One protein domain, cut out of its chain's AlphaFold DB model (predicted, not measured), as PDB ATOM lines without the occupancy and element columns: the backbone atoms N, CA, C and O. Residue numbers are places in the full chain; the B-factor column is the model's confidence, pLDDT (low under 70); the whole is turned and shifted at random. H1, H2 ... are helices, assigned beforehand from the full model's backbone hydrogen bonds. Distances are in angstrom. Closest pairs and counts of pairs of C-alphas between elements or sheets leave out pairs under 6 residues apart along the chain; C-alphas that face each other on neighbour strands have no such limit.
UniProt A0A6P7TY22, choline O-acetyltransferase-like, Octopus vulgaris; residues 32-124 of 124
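AT A GLANCE: This is residues 32 to 124 of the 124 residues of the protein "choline O-acetyltransferase-like" of Octopus vulgaris (UniProt A0A6P7TY22). This is a long, loose shape with an open arc of three helices, H1, H2 and H3, at one end and a looped head holding the short H4 at the other, while H5 lies between the two ends. Residues 67 to 86 lead from H3 out to the head, H5 leads back from it, and residues 107 to 124 wind back toward the arc. The printed part has 93 residues with five named helices, in the order H1, H2, H3, H4, H5, and no named strand; the class is all helix, though under half of the residues, 44 of 93, are in named elements. The whole is loose, with a radius of gyration of the C-alphas of 16.2 A, and elongated, spanning 51 by 26 by 19 A.

HOW THE PARTS SIT: Start at H1, residues 33 to 38, and go on to H2, residues 41 to 51: the two form a helical hairpin. They touch, and their closest C-alphas, those of Leu 36 and Trp 44, are 6.0 A apart. Their lines stand at a shallow tilt of 19 degrees, and they run opposite ways. Next comes H3, residues 55 to 66, which is close to H2 but not clearly touching it; their closest C-alphas, those of Leu 51 and Asn 57, are 6.1 A apart. H2 and H3 run opposite ways at a steep tilt of 49 degrees. H1 and H3 are apart. Farther along, H4, residues 87 to 91, and H5, residues 97 to 106, are apart from each other and from H1, H2 and H3. Look at the backbone: in H2, H3 and H5 every O i to N i+4 pair is within hydrogen-bond range. In H1 0 of 2 such pairs are, beside 3 of 3 O i to N i+3 pairs, and in H4 0 of 1, beside 1 of 2.

IN THESE COORDINATES: Find C-alpha 33 at (197.614, 226.327, 154.062), where H1 begins; it runs 10.2 A to C-alpha 38. H2 runs 15.0 A from C-alpha 41 to C-alpha 51. H3, the longest helix with 12 residues, begins at C-alpha 55 at (182.651, 229.470, 156.182) and runs 16.5 A. H4 covers 6.9 A from C-alpha 87 to C-alpha 91. H5 runs 14.3 A and ends at C-alpha 106 at (209.484, 218.803, 159.410).

THE WHOLE: The C-alphas of Glu 53 and Asp 88, the two farthest apart in the domain, are 50.9 A apart. The printed part has no cut. The link from H3 to H4 is long, with 20 residues; those from H1 to H2, H2 to H3 and H4 to H5 are tight. After H5, residues 107 to 124 hold no named element, and Gln 124 is the chain's last residue. The mean pLDDT of the printed part is 88.7, with residues 79 to 94 under 70.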
ATOM      1  N   PRO A  32     199.541 226.631 150.118       92.31
ATOM      2  CA  PRO A  32     199.952 225.575 151.042       92.31
ATOM      3  C   PRO A  32     199.502 225.832 152.495       92.31
ATOM      4  O   PRO A  32     200.333 225.955 153.391       92.31
ATOM      5  N   VAL A  33     198.194 225.904 152.764       95.44
ATOM      6  CA  VAL A  33     197.614 226.327 154.062       95.44
ATOM      7  C   VAL A  33     198.184 225.559 155.264       95.44
ATOM      8  O   VAL A  33     198.416 226.158 156.317       95.44
ATOM      9  N   GLY A  34     198.480 224.264 155.110       96.44
ATOM     10  CA  GLY A  34     199.041 223.418 156.171       96.44
ATOM     11  C   GLY A  34     200.336 223.960 156.790       96.44
ATOM     12  O   GLY A  34     200.554 223.804 157.995       96.44
ATOM     13  N   ILE A  35     201.147 224.705 156.025       97.38
ATOM     14  CA  ILE A  35     202.398 225.299 156.524       97.38
ATOM     15  C   ILE A  35     202.167 226.304 157.657       97.38
ATOM     16  O   ILE A  35     203.037 226.503 158.500       97.38
ATOM     17  N   LEU A  36     200.987 226.927 157.727       98.00
ATOM     18  CA  LEU A  36     200.676 227.904 158.770       98.00
ATOM     19  C   LEU A  36     200.722 227.277 160.170       98.00
ATOM     20  O   LEU A  36     201.046 227.969 161.138       98.00
ATOM     21  N   THR A  37     200.485 225.967 160.272       98.12
ATOM     22  CA  THR A  37     200.571 225.218 161.533       98.12
ATOM     23  C   THR A  37     202.007 225.081 162.057       98.12
ATOM     24  O   THR A  37     202.197 224.822 163.244       98.12
ATOM     25  N   SER A  38     203.027 225.326 161.221       97.62
ATOM     26  CA  SER A  38     204.439 225.336 161.628       97.62
ATOM     27  C   SER A  38     204.909 226.696 162.164       97.62
ATOM     28  O   SER A  38     206.066 226.841 162.569       97.62
ATOM     29  N   LEU A  39     204.061 227.730 162.128       98.19
ATOM     30  CA  LEU A  39     204.404 229.050 162.649       98.19
ATOM     31  C   LEU A  39     204.535 229.030 164.178       98.19
ATOM     32  O   LEU A  39     203.988 228.181 164.883       98.19
ATOM     33  N   ARG A  40     205.198 230.058 164.722       98.38
ATOM     34  CA  ARG A  40     205.148 230.335 166.167       98.38
ATOM     35  C   ARG A  40     203.688 230.410 166.625       98.38
ATOM     36  O   ARG A  40     202.868 231.031 165.948       98.38
ATOM     37  N   ARG A  41     203.378 229.847 167.800       98.50
ATOM     38  CA  ARG A  41     201.994 229.659 168.279       98.50
ATOM     39  C   ARG A  41     201.141 230.929 168.250       98.50
ATOM     40  O   ARG A  41     199.983 230.865 167.862       98.50
ATOM     41  N   ASN A  42     201.707 232.086 168.591       98.50
ATOM     42  CA  ASN A  42     201.004 233.370 168.524       98.50
ATOM     43  C   ASN A  42     200.660 233.795 167.085       98.50
ATOM     44  O   ASN A  42     199.573 234.306 166.837       98.50
ATOM     45  N   LYS A  43     201.570 233.574 166.131       98.69
ATOM     46  CA  LYS A  43     201.348 233.879 164.711       98.69
ATOM     47  C   LYS A  43     200.346 232.917 164.088       98.69
ATOM     48  O   LYS A  43     199.464 233.370 163.366       98.69
ATOM     49  N   TRP A  44     200.449 231.627 164.414       98.50
ATOM     50  CA  TRP A  44     199.459 230.643 163.993       98.50
ATOM     51  C   TRP A  44     198.069 230.980 164.542       98.50
ATOM     52  O   TRP A  44     197.125 231.041 163.769       98.50
ATOM     53  N   ALA A  45     197.939 231.314 165.830       98.62
ATOM     54  CA  ALA A  45     196.652 231.695 166.416       98.62
ATOM     55  C   ALA A  45     195.979 232.857 165.659       98.62
ATOM     56  O   ALA A  45     194.803 232.762 165.310       98.62
ATOM     57  N   SER A  46     196.729 233.918 165.335       98.62
ATOM     58  CA  SER A  46     196.208 235.032 164.530       98.62
ATOM     59  C   SER A  46     195.860 234.628 163.093       98.62
ATOM     60  O   SER A  46     194.868 235.105 162.550       98.62
ATOM     61  N   ALA A  47     196.657 233.766 162.455       98.50
ATOM     62  CA  ALA A  47     196.369 233.276 161.107       98.50
ATOM     63  C   ALA A  47     195.121 232.375 161.084       98.50
ATOM     64  O   ALA A  47     194.265 232.549 160.222       98.50
ATOM     65  N   ARG A  48     194.967 231.482 162.070       98.38
ATOM     66  CA  ARG A  48     193.784 230.626 162.231       98.38
ATOM     67  C   ARG A  48     192.517 231.451 162.424       98.38
ATOM     68  O   ARG A  48     191.512 231.142 161.800       98.38
ATOM     69  N   GLN A  49     192.562 232.516 163.231       98.56
ATOM     70  CA  GLN A  49     191.423 233.432 163.390       98.56
ATOM     71  C   GLN A  49     190.966 234.018 162.053       98.56
ATOM     72  O   GLN A  49     189.773 234.002 161.777       98.56
ATOM     73  N   LYS A  50     191.906 234.446 161.201       98.50
ATOM     74  CA  LYS A  50     191.589 234.943 159.856       98.50
ATOM     75  C   LYS A  50     191.017 233.857 158.948       98.50
ATOM     76  O   LYS A  50     190.043 234.101 158.253       98.50
ATOM     77  N   LEU A  51     191.586 232.647 158.968       97.94
ATOM     78  CA  LEU A  51     191.042 231.519 158.198       97.94
ATOM     79  C   LEU A  51     189.589 231.221 158.589       97.94
ATOM     80  O   LEU A  51     188.779 230.929 157.718       97.94
ATOM     81  N   MET A  52     189.255 231.339 159.877       98.06
ATOM     82  CA  MET A  52     187.906 231.100 160.394       98.06
ATOM     83  C   MET A  52     186.868 232.162 159.995       98.06
ATOM     84  O   MET A  52     185.683 231.955 160.257       98.06
ATOM     85  N   GLU A  53     187.263 233.290 159.402       98.44
ATOM     86  CA  GLU A  53     186.310 234.302 158.922       98.44
ATOM     87  C   GLU A  53     185.480 233.770 157.738       98.44
ATOM     88  O   GLU A  53     184.301 234.102 157.608       98.44
ATOM     89  N   ASP A  54     186.056 232.877 156.930       98.44
ATOM     90  CA  ASP A  54     185.368 232.193 155.836       98.44
ATOM     91  C   ASP A  54     184.648 230.913 156.317       98.44
ATOM     92  O   ASP A  54     185.145 230.157 157.155       98.44
ATOM     93  N   SER A  55     183.437 230.659 155.813       98.31
ATOM     94  CA  SER A  55     182.651 229.470 156.182       98.31
ATOM     95  C   SER A  55     183.241 228.163 155.656       98.31
ATOM     96  O   SER A  55     183.281 227.191 156.402       98.31
ATOM     97  N   ALA A  56     183.733 228.132 154.417       97.56
ATOM     98  CA  ALA A  56     184.262 226.905 153.823       97.56
ATOM     99  C   ALA A  56     185.578 226.481 154.496       97.56
ATOM    100  O   ALA A  56     185.813 225.296 154.749       97.56
ATOM    101  N   ASN A  57     186.410 227.455 154.867       98.00
ATOM    102  CA  ASN A  57     187.601 227.221 155.675       98.00
ATOM    103  C   ASN A  57     187.247 226.670 157.058       98.00
ATOM    104  O   ASN A  57     187.919 225.754 157.527       98.00
ATOM    105  N   ARG A  58     186.196 227.182 157.717       98.38
ATOM    106  CA  ARG A  58     185.740 226.646 159.013       98.38
ATOM    107  C   ARG A  58     185.323 225.185 158.917       98.38
ATOM    108  O   ARG A  58     185.753 224.400 159.758       98.38
ATOM    109  N   ASP A  59     184.550 224.828 157.898       98.56
ATOM    110  CA  ASP A  59     184.116 223.445 157.687       98.56
ATOM    111  C   ASP A  59     185.318 222.527 157.404       98.56
ATOM    112  O   ASP A  59     185.416 221.424 157.946       98.56
ATOM    113  N   SER A  60     186.288 223.014 156.626       98.00
ATOM    114  CA  SER A  60     187.533 222.288 156.339       98.00
ATOM    115  C   SER A  60     188.391 222.091 157.597       98.00
ATOM    116  O   SER A  60     188.904 220.996 157.834       98.00
ATOM    117  N   LEU A  61     188.525 223.127 158.433       98.31
ATOM    118  CA  LEU A  61     189.237 223.060 159.712       98.31
ATOM    119  C   LEU A  61     188.568 222.073 160.674       98.31
ATOM    120  O   LEU A  61     189.263 221.250 161.267       98.31
ATOM    121  N   ASP A  62     187.238 222.108 160.796       98.44
ATOM    122  CA  ASP A  62     186.485 221.177 161.648       98.44
ATOM    123  C   ASP A  62     186.671 219.723 161.183       98.44
ATOM    124  O   ASP A  62     186.945 218.843 162.003       98.44
ATOM    125  N   ALA A  63     186.638 219.467 159.870       98.44
ATOM    126  CA  ALA A  63     186.899 218.140 159.311       98.44
ATOM    127  C   ALA A  63     188.318 217.629 159.637       98.44
ATOM    128  O   ALA A  63     188.488 216.476 160.048       98.44
ATOM    129  N   ILE A  64     189.341 218.483 159.515       98.19
ATOM    130  CA  ILE A  64     190.729 218.142 159.870       98.19
ATOM    131  C   ILE A  64     190.846 217.856 161.375       98.19
ATOM    132  O   ILE A  64     191.413 216.833 161.779       98.19
ATOM    133  N   GLU A  65     190.283 218.720 162.219       97.69
ATOM    134  CA  GLU A  65     190.347 218.610 163.679       97.69
ATOM    135  C   GLU A  65     189.640 217.343 164.186       97.69
ATOM    136  O   GLU A  65     190.196 216.639 165.035       97.69
ATOM    137  N   ARG A  66     188.492 216.980 163.598       97.88
ATOM    138  CA  ARG A  66     187.692 215.799 163.974       97.88
ATOM    139  C   ARG A  66     188.110 214.483 163.320       97.88
ATOM    140  O   ARG A  66     187.639 213.433 163.754       97.88
ATOM    141  N   SER A  67     188.966 214.508 162.296       98.19
ATOM    142  CA  SER A  67     189.487 213.286 161.662       98.19
ATOM    143  C   SER A  67     190.160 212.345 162.677       98.19
ATOM    144  O   SER A  67     190.621 212.778 163.733       98.19
ATOM    145  N   ILE A  68     190.254 211.048 162.373       97.81
ATOM    146  CA  ILE A  68     190.930 210.086 163.265       97.81
ATOM    147  C   ILE A  68     192.447 210.341 163.268       97.81
ATOM    148  O   ILE A  68     193.074 210.414 164.321       97.81
ATOM    149  N   PHE A  69     193.023 210.507 162.079       98.12
ATOM    150  CA  PHE A  69     194.432 210.800 161.829       98.12
ATOM    151  C   PHE A  69     194.565 211.465 160.454       98.12
ATOM    152  O   PHE A  69     193.597 211.514 159.689       98.12
ATOM    153  N   ILE A  70     195.756 211.971 160.147       98.19
ATOM    154  CA  ILE A  70     196.112 212.456 158.810       98.19
ATOM    155  C   ILE A  70     197.044 211.444 158.149       98.19
ATOM    156  O   ILE A  70     197.885 210.859 158.813       98.19
ATOM    157  N   LEU A  71     196.888 211.229 156.845       97.69
ATOM    158  CA  LEU A  71     197.841 210.470 156.042       97.69
ATOM    159  C   LEU A  71     198.471 211.410 155.016       97.69
ATOM    160  O   LEU A  71     197.801 211.836 154.074       97.69
ATOM    161  N   SER A  72     199.754 211.720 155.186       96.88
ATOM    162  CA  SER A  72     200.501 212.569 154.256       96.88
ATOM    163  C   SER A  72     201.119 211.746 153.122       96.88
ATOM    164  O   SER A  72     202.118 211.052 153.310       96.88
ATOM    165  N   LEU A  73     200.548 211.844 151.918       95.31
ATOM    166  CA  LEU A  73     201.110 211.236 150.706       95.31
ATOM    167  C   LEU A  73     202.211 212.138 150.135       95.31
ATOM    168  O   LEU A  73     201.937 213.092 149.406       95.31
ATOM    169  N   ASP A  74     203.455 211.881 150.528       93.75
ATOM    170  CA  ASP A  74     204.582 212.758 150.216       93.75
ATOM    171  C   ASP A  74     205.100 212.635 148.787       93.75
ATOM    172  O   ASP A  74     205.234 211.547 148.222       93.75
ATOM    173  N   LYS A  75     205.500 213.782 148.233       89.62
ATOM    174  CA  LYS A  75     206.261 213.817 146.989       89.62
ATOM    175  C   LYS A  75     207.684 213.351 147.251       89.62
ATOM    176  O   LYS A  75     208.250 213.548 148.331       89.62
ATOM    177  N   LYS A  76     208.290 212.777 146.216       86.12
ATOM    178  CA  LYS A  76     209.697 212.398 146.250       86.12
ATOM    179  C   LYS A  76     210.567 213.649 146.480       86.12
ATOM    180  O   LYS A  76     210.450 214.596 145.699       86.12
ATOM    181  N   PRO A  77     211.427 213.673 147.514       82.81
ATOM    182  CA  PRO A  77     212.305 214.811 147.757       82.81
ATOM    183  C   PRO A  77     213.387 214.932 146.666       82.81
ATOM    184  O   PRO A  77     213.708 213.939 146.002       82.81
ATOM    185  N   PRO A  78     213.978 216.128 146.468       78.19
ATOM    186  CA  PRO A  78     215.084 216.320 145.536       78.19
ATOM    187  C   PRO A  78     216.288 215.436 145.874       78.19
ATOM    188  O   PRO A  78     216.636 215.257 147.038       78.19
ATOM    189  N   VAL A  79     216.979 214.954 144.840       69.56
ATOM    190  CA  VAL A  79     218.190 214.122 144.972       69.56
ATOM    191  C   VAL A  79     219.296 214.857 145.745       69.56
ATOM    192  O   VAL A  79     220.042 214.244 146.492       69.56
ATOM    193  N   SER A  80     219.345 216.190 145.656       67.12
ATOM    194  CA  SER A  80     220.318 217.043 146.352       67.12
ATOM    195  C   SER A  80     220.194 217.065 147.879       67.12
ATOM    196  O   SER A  80     221.029 217.678 148.536       67.12
ATOM    197  N   PHE A  81     219.138 216.480 148.448       62.81
ATOM    198  CA  PHE A  81     218.933 216.459 149.895       62.81
ATOM    199  C   PHE A  81     219.679 215.323 150.610       62.81
ATOM    200  O   PHE A  81     219.688 215.315 151.840       62.81
ATOM    201  N   ASN A  82     220.314 214.401 149.872       58.12
ATOM    202  CA  ASN A  82     221.035 213.266 150.449       58.12
ATOM    203  C   ASN A  82     222.531 213.310 150.135       58.12
ATOM    204  O   ASN A  82     222.932 213.582 149.006       58.12
ATOM    205  N   HIS A  83     223.306 212.946 151.155       53.31
ATOM    206  CA  HIS A  83     224.744 212.700 151.177       53.31
ATOM    207  C   HIS A  83     225.680 213.875 150.861       53.31
ATOM    208  O   HIS A  83     225.963 214.223 149.721       53.31
ATOM    209  N   GLN A  84     226.339 214.354 151.920       53.47
ATOM    210  CA  GLN A  84     227.590 215.111 151.820       53.47
ATOM    211  C   GLN A  84     228.745 214.265 151.228       53.47
ATOM    212  O   GLN A  84     229.739 214.839 150.794       53.47
ATOM    213  N   ASN A  85     228.626 212.923 151.219       53.00
ATOM    214  CA  ASN A  85     229.764 212.004 151.056       53.00
ATOM    215  C   ASN A  85     229.663 210.953 149.932       53.00
ATOM    216  O   ASN A  85     230.620 210.203 149.761       53.00
ATOM    217  N   SER A  86     228.588 210.870 149.142       53.44
ATOM    218  CA  SER A  86     228.605 210.017 147.944       53.44
ATOM    219  C   SER A  86     227.576 210.500 146.914       53.44
ATOM    220  O   SER A  86     226.379 210.575 147.177       53.44
ATOM    221  N   VAL A  87     228.065 210.893 145.739       55.56
ATOM    222  CA  VAL A  87     227.247 211.303 144.581       55.56
ATOM    223  C   VAL A  87     226.647 210.073 143.871       55.56
ATOM    224  O   VAL A  87     225.707 210.191 143.081       55.56
ATOM    225  N   ASP A  88     227.181 208.883 144.160       58.12
ATOM    226  CA  ASP A  88     226.823 207.630 143.497       58.12
ATOM    227  C   ASP A  88     225.596 206.950 144.130       58.12
ATOM    228  O   ASP A  88     224.694 206.546 143.397       58.12
ATOM    229  N   GLU A  89     225.449 206.933 145.461       54.62
ATOM    230  CA  GLU A  89     224.245 206.383 146.127       54.62
ATOM    231  C   GLU A  89     223.009 207.269 145.888       54.62
ATOM    232  O   GLU A  89     221.868 206.798 145.835       54.62
ATOM    233  N   THR A  90     223.230 208.566 145.644       51.84
ATOM    234  CA  THR A  90     222.176 209.524 145.287       51.84
ATOM    235  C   THR A  90     221.549 209.212 143.926       51.84
ATOM    236  O   THR A  90     220.351 209.441 143.728       51.84
ATOM    237  N   ARG A  91     222.323 208.656 142.981       54.47
ATOM    238  CA  ARG A  91     221.817 208.233 141.661       54.47
ATOM    239  C   ARG A  91     220.903 207.012 141.754       54.47
ATOM    240  O   ARG A  91     219.969 206.901 140.960       54.47
ATOM    241  N   GLU A  92     221.112 206.161 142.753       62.97
ATOM    242  CA  GLU A  92     220.280 204.985 143.034       62.97
ATOM    243  C   GLU A  92     219.044 205.292 143.893       62.97
ATOM    244  O   GLU A  92     218.273 204.393 144.214       62.97
ATOM    245  N   GLN A  93     218.800 206.566 144.225       63.16
ATOM    246  CA  GLN A  93     217.662 207.010 145.043       63.16
ATOM    247  C   GLN A  93     217.671 206.458 146.476       63.16
ATOM    248  O   GLN A  93     216.635 206.480 147.146       63.16
ATOM    249  N   GLN A  94     218.824 205.996 146.960       69.69
ATOM    250  CA  GLN A  94     218.960 205.547 148.337       69.69
ATOM    251  C   GLN A  94     218.930 206.768 149.270       69.69
ATOM    252  O   GLN A  94     219.521 207.819 148.993       69.69
ATOM    253  N   ARG A  95     218.147 206.672 150.348       76.81
ATOM    254  CA  ARG A  95     218.042 207.717 151.369       76.81
ATOM    255  C   ARG A  95     218.684 207.235 152.651       76.81
ATOM    256  O   ARG A  95     218.321 206.165 153.126       76.81
ATOM    257  N   ASP A  96     219.573 208.043 153.215       79.25
ATOM    258  CA  ASP A  96     220.070 207.796 154.563       79.25
ATOM    259  C   ASP A  96     218.992 208.073 155.629       79.25
ATOM    260  O   ASP A  96     218.000 208.784 155.406       79.25
ATOM    261  N   ASP A  97     219.202 207.499 156.815       85.19
ATOM    262  CA  ASP A  97     218.299 207.642 157.961       85.19
ATOM    263  C   ASP A  97     218.142 209.103 158.402       85.19
ATOM    264  O   ASP A  97     217.075 209.501 158.870       85.19
ATOM    265  N   VAL A  98     219.178 209.929 158.214       85.06
ATOM    266  CA  VAL A  98     219.160 211.357 158.565       85.06
ATOM    267  C   VAL A  98     218.162 212.104 157.687       85.06
ATOM    268  O   VAL A  98     217.303 212.824 158.192       85.06
ATOM    269  N   SER A  99     218.213 211.896 156.377       85.12
ATOM    270  CA  SER A  99     217.275 212.456 155.415       85.12
ATOM    271  C   SER A  99     215.851 212.012 155.713       85.12
ATOM    272  O   SER A  99     214.936 212.844 155.738       85.12
ATOM    273  N   MET A 100     215.643 210.713 155.959       88.25
ATOM    274  CA  MET A 100     214.324 210.183 156.315       88.25
ATOM    275  C   MET A 100     213.791 210.841 157.591       88.25
ATOM    276  O   MET A 100     212.656 211.323 157.594       88.25
ATOM    277  N   ALA A 101     214.621 210.971 158.628       91.31
ATOM    278  CA  ALA A 101     214.259 211.640 159.875       91.31
ATOM    279  C   ALA A 101     213.918 213.127 159.673       91.31
ATOM    280  O   ALA A 101     212.916 213.598 160.209       91.31
ATOM    281  N   ILE A 102     214.683 213.863 158.862       91.12
ATOM    282  CA  ILE A 102     214.417 215.277 158.528       91.12
ATOM    283  C   ILE A 102     213.055 215.429 157.828       91.12
ATOM    284  O   ILE A 102     212.291 216.356 158.125       91.12
ATOM    285  N   GLN A 103     212.706 214.508 156.926       93.00
ATOM    286  CA  GLN A 103     211.386 214.508 156.292       93.00
ATOM    287  C   GLN A 103     210.256 214.240 157.278       93.00
ATOM    288  O   GLN A 103     209.235 214.926 157.218       93.00
ATOM    289  N   MET A 104     210.431 213.283 158.184       94.50
ATOM    290  CA  MET A 104     209.412 212.974 159.186       94.50
ATOM    291  C   MET A 104     209.256 214.104 160.207       94.50
ATOM    292  O   MET A 104     208.136 214.443 160.575       94.50
ATOM    293  N   LEU A 105     210.358 214.743 160.609       95.50
ATOM    294  CA  LEU A 105     210.347 215.796 161.620       95.50
ATOM    295  C   LEU A 105     209.675 217.080 161.125       95.50
ATOM    296  O   LEU A 105     208.910 217.697 161.863       95.50
ATOM    297  N   HIS A 106     209.983 217.516 159.901       94.62
ATOM    298  CA  HIS A 106     209.484 218.803 159.410       94.62
ATOM    299  C   HIS A 106     209.197 218.863 157.906       94.62
ATOM    300  O   HIS A 106     208.883 219.939 157.406       94.62
ATOM    301  N   GLY A 107     209.305 217.769 157.150       94.19
ATOM    302  CA  GLY A 107     208.955 217.738 155.722       94.19
ATOM    303  C   GLY A 107     209.964 218.402 154.774       94.19
ATOM    304  O   GLY A 107     209.624 218.660 153.625       94.19
ATOM    305  N   MET A 108     211.198 218.669 155.227       91.00
ATOM    306  CA  MET A 108     212.329 219.159 154.402       91.00
ATOM    307  C   MET A 108     212.173 220.555 153.760       91.00
ATOM    308  O   MET A 108     213.005 220.957 152.954       91.00
ATOM    309  N   GLY A 109     211.157 221.332 154.132       90.50
ATOM    310  CA  GLY A 109     210.958 222.710 153.680       90.50
ATOM    311  C   GLY A 109     209.693 222.908 152.842       90.50
ATOM    312  O   GLY A 109     209.041 221.961 152.398       90.50
ATOM    313  N   THR A 110     209.344 224.177 152.618       88.88
ATOM    314  CA  THR A 110     208.102 224.590 151.937       88.88
ATOM    315  C   THR A 110     208.020 224.145 150.481       88.88
ATOM    316  O   THR A 110     206.927 223.912 149.985       88.88
ATOM    317  N   GLN A 111     209.168 223.985 149.819       87.12
ATOM    318  CA  GLN A 111     209.268 223.509 148.435       87.12
ATOM    319  C   GLN A 111     209.260 221.976 148.318       87.12
ATOM    320  O   GLN A 111     209.382 221.447 147.216       87.12
ATOM    321  N   VAL A 112     209.171 221.261 149.447       90.19
ATOM    322  CA  VAL A 112     209.200 219.795 149.497       90.19
ATOM    323  C   VAL A 112     207.883 219.277 150.076       90.19
ATOM    324  O   VAL A 112     206.899 219.213 149.347       90.19
ATOM    325  N   ASN A 113     207.829 218.935 151.367       94.62
ATOM    326  CA  ASN A 113     206.664 218.298 151.986       94.62
ATOM    327  C   ASN A 113     206.205 218.987 153.285       94.62
ATOM    328  O   ASN A 113     205.224 218.550 153.878       94.62
ATOM    329  N   SER A 114     206.835 220.082 153.736       95.81
ATOM    330  CA  SER A 114     206.432 220.761 154.988       95.81
ATOM    331  C   SER A 114     204.995 221.285 154.967       95.81
ATOM    332  O   SER A 114     204.361 221.376 156.011       95.81
ATOM    333  N   ALA A 115     204.492 221.645 153.787       95.31
ATOM    334  CA  ALA A 115     203.119 222.094 153.594       95.31
ATOM    335  C   ALA A 115     202.105 220.941 153.525       95.31
ATOM    336  O   ALA A 115     200.914 221.166 153.723       95.31
ATOM    337  N   ASN A 116     202.570 219.715 153.269       96.00
ATOM    338  CA  ASN A 116     201.755 218.503 153.190       96.00
ATOM    339  C   ASN A 116     201.511 217.909 154.590       96.00
ATOM    340  O   ASN A 116     201.659 216.706 154.810       96.00
ATOM    341  N   ARG A 117     201.274 218.777 155.576       97.56
ATOM    342  CA  ARG A 117     201.220 218.462 157.008       97.56
ATOM    343  C   ARG A 117     200.165 219.316 157.691       97.56
ATOM    344  O   ARG A 117     199.822 220.400 157.222       97.56
ATOM    345  N   TRP A 118     199.739 218.854 158.860       98.25
ATOM    346  CA  TRP A 118     198.988 219.662 159.816       98.25
ATOM    347  C   TRP A 118     199.556 219.418 161.214       98.25
ATOM    348  O   TRP A 118     199.173 218.473 161.897       98.25
ATOM    349  N   PHE A 119     200.500 220.254 161.650       98.12
ATOM    350  CA  PHE A 119     201.293 220.011 162.865       98.12
ATOM    351  C   PHE A 119     200.495 220.099 164.178       98.12
ATOM    352  O   PHE A 119     200.987 219.663 165.213       98.12
ATOM    353  N   ASP A 120     199.267 220.623 164.145       98.12
ATOM    354  CA  ASP A 120     198.344 220.557 165.286       98.12
ATOM    355  C   ASP A 120     197.706 219.164 165.452       98.12
ATOM    356  O   ASP A 120     197.132 218.878 166.505       98.12
ATOM    357  N   LYS A 121     197.776 218.289 164.435       98.25
ATOM    358  CA  LYS A 121     197.209 216.942 164.519       98.25
ATOM    359  C   LYS A 121     198.132 216.023 165.309       98.25
ATOM    360  O   LYS A 121     199.327 215.945 165.051       98.25
ATOM    361  N   THR A 122     197.548 215.279 166.246       97.56
ATOM    362  CA  THR A 122     198.282 214.363 167.130       97.56
ATOM    363  C   THR A 122     198.955 213.208 166.386       97.56
ATOM    364  O   THR A 122     200.041 212.799 166.780       97.56
ATOM    365  N   MET A 123     198.319 212.676 165.337       97.88
ATOM    366  CA  MET A 123     198.852 211.591 164.507       97.88
ATOM    367  C   MET A 123     198.754 211.973 163.032       97.88
ATOM    368  O   MET A 123     197.657 212.290 162.551       97.88
ATOM    369  N   GLN A 124     199.898 211.940 162.350       95.69
ATOM    370  CA  GLN A 124     200.050 212.164 160.915       95.69
ATOM    371  C   GLN A 124     201.144 211.270 160.329       95.69
ATOM    372  O   GLN A 124     202.004 210.835 161.131       95.69
TER     373      GLN A 124